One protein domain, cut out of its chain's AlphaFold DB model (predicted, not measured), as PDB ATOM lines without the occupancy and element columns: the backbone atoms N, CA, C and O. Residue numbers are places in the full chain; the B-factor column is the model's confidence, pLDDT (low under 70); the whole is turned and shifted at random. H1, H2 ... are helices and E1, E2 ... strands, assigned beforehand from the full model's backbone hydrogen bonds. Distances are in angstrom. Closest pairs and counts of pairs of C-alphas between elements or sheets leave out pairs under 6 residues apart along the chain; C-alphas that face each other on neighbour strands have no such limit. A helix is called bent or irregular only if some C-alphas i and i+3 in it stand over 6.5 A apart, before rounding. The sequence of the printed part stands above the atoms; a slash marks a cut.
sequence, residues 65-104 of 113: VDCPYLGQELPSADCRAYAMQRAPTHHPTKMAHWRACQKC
ATOM      1  N   VAL A  65      28.347  -3.770  13.094       78.38
ATOM      2  CA  VAL A  65      29.616  -4.413  12.770       78.38
ATOM      3  C   VAL A  65      29.649  -5.800  13.381       78.38
ATOM      4  O   VAL A  65      29.232  -5.992  14.524       78.38
ATOM      5  N   ASP A  66      30.176  -6.761  12.634       79.88
ATOM      6  CA  ASP A  66      30.461  -8.077  13.188       79.88
ATOM      7  C   ASP A  66      31.681  -7.981  14.110       79.88
ATOM      8  O   ASP A  66      32.743  -7.475  13.725       79.88
ATOM      9  N   CYS A  67      31.514  -8.385  15.367       81.69
ATOM     10  CA  CYS A  67      32.589  -8.360  16.340       81.69
ATOM     11  C   CYS A  67      33.266  -9.731  16.413       81.69
ATOM     12  O   CYS A  67      32.698 -10.648  17.009       81.69
ATOM     13  N   PRO A  68      34.526  -9.868  15.962       79.75
ATOM     14  CA  PRO A  68      35.217 -11.158  15.967       79.75
ATOM     15  C   PRO A  68      35.519 -11.678  17.380       79.75
ATOM     16  O   PRO A  68      35.761 -12.866  17.563       79.75
ATOM     17  N   TYR A  69      35.523 -10.802  18.394       82.19
ATOM     18  CA  TYR A  69      35.743 -11.199  19.787       82.19
ATOM     19  C   TYR A  69      34.464 -11.716  20.459       82.19
ATOM     20  O   TYR A  69      34.513 -12.690  21.204       82.19
ATOM     21  N   LEU A  70      33.330 -11.051  20.221       81.81
ATOM     22  CA  LEU A  70      32.037 -11.436  20.795       81.81
ATOM     23  C   LEU A  70      31.290 -12.468  19.939       81.81
ATOM     24  O   LEU A  70      30.322 -13.047  20.426       81.81
ATOM     25  N   GLY A  71      31.720 -12.678  18.690       82.56
ATOM     26  CA  GLY A  71      31.073 -13.568  17.723       82.56
ATOM     27  C   GLY A  71      29.642 -13.148  17.393       82.56
ATOM     28  O   GLY A  71      28.798 -14.005  17.154       82.56
ATOM     29  N   GLN A  72      29.348 -11.850  17.482       82.62
ATOM     30  CA  GLN A  72      28.014 -11.307  17.261       82.62
ATOM     31  C   GLN A  72      28.085  -9.934  16.602       82.62
ATOM     32  O   GLN A  72      29.066  -9.196  16.749       82.62
ATOM     33  N   GLU A  73      26.989  -9.584  15.948       81.12
ATOM     34  CA  GLU A  73      26.761  -8.273  15.375       81.12
ATOM     35  C   GLU A  73      26.460  -7.270  16.498       81.12
ATOM     36  O   GLU A  73      25.602  -7.513  17.348       81.12
ATOM     37  N   LEU A  74      27.159  -6.135  16.524       82.25
ATOM     38  CA  LEU A  74      26.883  -5.065  17.482       82.25
ATOM     39  C   LEU A  74      26.925  -3.687  16.819       82.25
ATOM     40  O   LEU A  74      27.599  -3.518  15.801       82.25
ATOM     41  N   PRO A  75      26.210  -2.684  17.356       78.44
ATOM     42  CA  PRO A  75      26.161  -1.365  16.742       78.44
ATOM     43  C   PRO A  75      27.559  -0.762  16.601       78.44
ATOM     44  O   PRO A  75      28.347  -0.772  17.545       78.44
ATOM     45  N   SER A  76      27.884  -0.170  15.454       74.62
ATOM     46  CA  SER A  76      29.206   0.450  15.246       74.62
ATOM     47  C   SER A  76      29.541   1.516  16.293       74.62
ATOM     48  O   SER A  76      30.702   1.666  16.679       74.62
ATOM     49  N   ALA A  77      28.522   2.203  16.817       72.50
ATOM     50  CA  ALA A  77      28.651   3.112  17.951       72.50
ATOM     51  C   ALA A  77      29.171   2.407  19.218       72.50
ATOM     52  O   ALA A  77      30.108   2.905  19.841       72.50
ATOM     53  N   ASP A  78      28.623   1.238  19.563       76.94
ATOM     54  CA  ASP A  78      29.088   0.419  20.686       76.94
ATOM     55  C   ASP A  78      30.487  -0.142  20.424       76.94
ATOM     56  O   ASP A  78      31.342  -0.089  21.304       76.94
ATOM     57  N   CYS A  79      30.779  -0.593  19.199       80.69
ATOM     58  CA  CYS A  79      32.120  -1.055  18.826       80.69
ATOM     59  C   CYS A  79      33.164   0.039  19.056       80.69
ATOM     60  O   CYS A  79      34.213  -0.194  19.664       80.69
ATOM     61  N   ARG A  80      32.853   1.264  18.621       76.56
ATOM     62  CA  ARG A  80      33.704   2.433  18.830       76.56
ATOM     63  C   ARG A  80      33.803   2.801  20.307       76.56
ATOM     64  O   ARG A  80      34.902   3.087  20.776       76.56
ATOM     65  N   ALA A  81      32.704   2.755  21.056       78.50
ATOM     66  CA  ALA A  81      32.723   2.985  22.497       78.50
ATOM     67  C   ALA A  81      33.627   1.965  23.210       78.50
ATOM     68  O   ALA A  81      34.446   2.348  24.046       78.50
ATOM     69  N   TYR A  82      33.565   0.686  22.826       79.12
ATOM     70  CA  TYR A  82      34.431  -0.356  23.365       79.12
ATOM     71  C   TYR A  82      35.899  -0.208  22.945       79.12
ATOM     72  O   TYR A  82      36.794  -0.569  23.709       79.12
ATOM     73  N   ALA A  83      36.180   0.333  21.765       78.25
ATOM     74  CA  ALA A  83      37.542   0.644  21.345       78.25
ATOM     75  C   ALA A  83      38.123   1.866  22.082       78.25
ATOM     76  O   ALA A  83      39.299   1.868  22.449       78.25
ATOM     77  N   MET A  84      37.300   2.893  22.320       77.94
ATOM     78  CA  MET A  84      37.700   4.161  22.946       77.94
ATOM     79  C   MET A  84      37.654   4.133  24.482       77.94
ATOM     80  O   MET A  84      38.159   5.057  25.124       77.94
ATOM     81  N   GLN A  85      37.063   3.102  25.093       78.88
ATOM     82  CA  GLN A  85      37.021   2.973  26.551       78.88
ATOM     83  C   GLN A  85      38.438   2.889  27.148       78.88
ATOM     84  O   GLN A  85      39.374   2.357  26.542       78.88
ATOM     85  N   ARG A  86      38.597   3.389  28.378       77.69
ATOM     86  CA  ARG A  86      39.856   3.261  29.127       77.69
ATOM     87  C   ARG A  86      40.117   1.801  29.489       77.69
ATOM     88  O   ARG A  86      39.180   1.055  29.768       77.69
ATOM     89  N   ALA A  87      41.396   1.429  29.532       78.94
ATOM     90  CA  ALA A  87      41.831   0.084  29.887       78.94
ATOM     91  C   ALA A  87      41.237  -0.345  31.249       78.94
ATOM     92  O   ALA A  87      41.527   0.291  32.267       78.94
ATOM     93  N   PRO A  88      40.416  -1.411  31.296       78.56
ATOM     94  CA  PRO A  88      39.872  -1.924  32.547       78.56
ATOM     95  C   PRO A  88      40.997  -2.514  33.405       78.56
ATOM     96  O   PRO A  88      41.667  -3.456  32.984       78.56
ATOM     97  N   THR A  89      41.201  -1.988  34.612       78.12
ATOM     98  CA  THR A  89      42.275  -2.428  35.525       78.12
ATOM     99  C   THR A  89      41.848  -3.525  36.501       78.12
ATOM    100  O   THR A  89      42.697  -4.268  36.978       78.12
ATOM    101  N   HIS A  90      40.546  -3.668  36.769       79.19
ATOM    102  CA  HIS A  90      40.025  -4.566  37.815       79.19
ATOM    103  C   HIS A  90      39.218  -5.767  37.292       79.19
ATOM    104  O   HIS A  90      38.811  -6.610  38.082       79.19
ATOM    105  N   HIS A  91      38.976  -5.869  35.978       78.75
ATOM    106  CA  HIS A  91      38.214  -6.974  35.383       78.75
ATOM    107  C   HIS A  91      39.011  -7.665  34.266       78.75
ATOM    108  O   HIS A  91      39.107  -7.102  33.171       78.75
ATOM    109  N   PRO A  92      39.531  -8.889  34.486       82.06
ATOM    110  CA  PRO A  92      40.388  -9.574  33.515       82.06
ATOM    111  C   PRO A  92      39.666  -9.856  32.189       82.06
ATOM    112  O   PRO A  92      40.235  -9.632  31.124       82.06
ATOM    113  N   THR A  93      38.384 -10.230  32.227       82.00
ATOM    114  CA  THR A  93      37.569 -10.461  31.020       82.00
ATOM    115  C   THR A  93      37.361  -9.184  30.204       82.00
ATOM    116  O   THR A  93      37.472  -9.199  28.980       82.00
ATOM    117  N   LYS A  94      37.116  -8.043  30.869       80.94
ATOM    118  CA  LYS A  94      36.992  -6.744  30.186       80.94
ATOM    119  C   LYS A  94      38.337  -6.274  29.627       80.94
ATOM    120  O   LYS A  94      38.367  -5.689  28.551       80.94
ATOM    121  N   MET A  95      39.445  -6.559  30.315       84.44
ATOM    122  CA  MET A  95      40.792  -6.281  29.809       84.44
ATOM    123  C   MET A  95      41.103  -7.108  28.550       84.44
ATOM    124  O   MET A  95      41.664  -6.564  27.600       84.44
ATOM    125  N   ALA A  96      40.726  -8.392  28.515       84.00
ATOM    126  CA  ALA A  96      40.889  -9.250  27.338       84.00
ATOM    127  C   ALA A  96      40.089  -8.723  26.138       84.00
ATOM    128  O   ALA A  96      40.657  -8.564  25.057       84.00
ATOM    129  N   HIS A  97      38.824  -8.343  26.359       83.31
ATOM    130  CA  HIS A  97      37.993  -7.713  25.333       83.31
ATOM    131  C   HIS A  97      38.617  -6.404  24.832       83.31
ATOM    132  O   HIS A  97      38.814  -6.239  23.635       83.31
ATOM    133  N   TRP A  98      39.025  -5.506  25.733       85.94
ATOM    134  CA  TRP A  98      39.660  -4.242  25.353       85.94
ATOM    135  C   TRP A  98      40.936  -4.454  24.530       85.94
ATOM    136  O   TRP A  98      41.117  -3.806  23.502       85.94
ATOM    137  N   ARG A  99      41.804  -5.398  24.924       83.75
ATOM    138  CA  ARG A  99      43.018  -5.749  24.164       83.75
ATOM    139  C   ARG A  99      42.696  -6.302  22.777       83.75
ATOM    140  O   ARG A  99      43.410  -5.975  21.831       83.75
ATOM    141  N   ALA A 100      41.652  -7.122  22.661       84.62
ATOM    142  CA  ALA A 100      41.170  -7.613  21.375       84.62
ATOM    143  C   ALA A 100      40.641  -6.460  20.515       84.62
ATOM    144  O   ALA A 100      41.040  -6.348  19.361       84.62
ATOM    145  N   CYS A 101      39.857  -5.539  21.092       83.00
ATOM    146  CA  CYS A 101      39.435  -4.314  20.417       83.00
ATOM    147  C   CYS A 101      40.642  -3.513  19.922       83.00
ATOM    148  O   CYS A 101      40.656  -3.147  18.758       83.00
ATOM    149  N   GLN A 102      41.691  -3.287  20.728       80.94
ATOM    150  CA  GLN A 102      42.895  -2.542  20.305       80.94
ATOM    151  C   GLN A 102      43.637  -3.156  19.103       80.94
ATOM    152  O   GLN A 102      44.396  -2.456  18.441       80.94
ATOM    153  N   LYS A 103      43.440  -4.450  18.829       76.62
ATOM    154  CA  LYS A 103      44.050  -5.173  17.700       76.62
ATOM    155  C   LYS A 103      43.048  -5.521  16.595       76.62
ATOM    156  O   LYS A 103      43.415  -6.197  15.641       76.62
ATOM    157  N   CYS A 104      41.786  -5.132  16.753       76.75
ATOM    158  CA  CYS A 104      40.711  -5.518  15.854       76.75
ATOM    159  C   CYS A 104      40.787  -4.720  14.549       76.75
ATOM    160  O   CYS A 104      41.001  -3.512  14.583       76.75
TER     161      CYS A 104
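What this domain is: This is residues 65 to 104 of the 113 residues of an uncharacterized protein of Massilia sp. KIM (UniProt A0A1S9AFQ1). A two-strand hairpin, E1 and E2, forms one end of a small elongated body; helix H1 follows directly after E2, and helix H2 meets H1 as a corner near the last residues of both helices. Between the helices, residues 85 to 91 make a looping link that reaches the end of the body far from the hairpin, from which H2 folds back. The printed part has 40 residues with two named strands and two named helices, in the order E1, E2, H1, H2; the sheet has the order E1 - E2 and is antiparallel. The class is mixed, helices and strands, with 20 residues in helices and 7 in strands. The whole is compact by its radius of gyration of the C-alphas, 9.7 A, and elongated in outline, with spans of 27 by 17 by 15 A.

How they stand to each other: Strand E1, residues 65 to 67, and strand E2, residues 72 to 75, are antiparallel neighbours and form a hairpin, with an angle of 135 degrees between their N-to-C directions. C-alphas 66 and 73 face each other at 4.3 A. N 65 and O 74 are within hydrogen-bond range at 2.8 A, and so are N 67 and O 72 at 2.9 A. Helix H1, residues 76 to 84, follows E2 with no residue between them. The closest C-alphas of E1 and H1 are those of Val 65 and Ser 76, 5.5 A apart. Helix H2, residues 92 to 102, touches H1, and their closest C-alphas are those of Ala 83 and Cys 101, 5.4 A apart. The lines of H1 and H2 stand about perpendicular, at 73 degrees. H2 is apart from both E1 and E2. In H1 and H2 every O i to N i+4 pair is within hydrogen-bond range.

Where its parts are: E1 begins with C-alpha 65 at (29.616, -4.413, 12.770) and measures 6.1 A from first to last C-alpha. E2 measures 10.1 A over its four residues. H1 measures 12.1 A from Ser 76 to Met 84, where C-alpha 84 is at (37.700, 4.161, 22.946). H2 is the longest helix by residues, with 11, and measures 15.2 A from Pro 92 to Gln 102; its C-alpha 102 is at (42.895, -2.542, 20.305). Neither helix is bent.

The domain as a whole: The two C-alphas farthest apart are those of Val 65 and His 90, at 27.1 A, while the C-alphas of Val 65 and Cys 104 are 11.6 A apart. The printed part has no cut. The links E1 to E2 and E2 to H1 are tight, the link H1 to H2 is short with 7 residues, and no link is long. The mean pLDDT of the printed part is 80.1, and no printed residue is under 70.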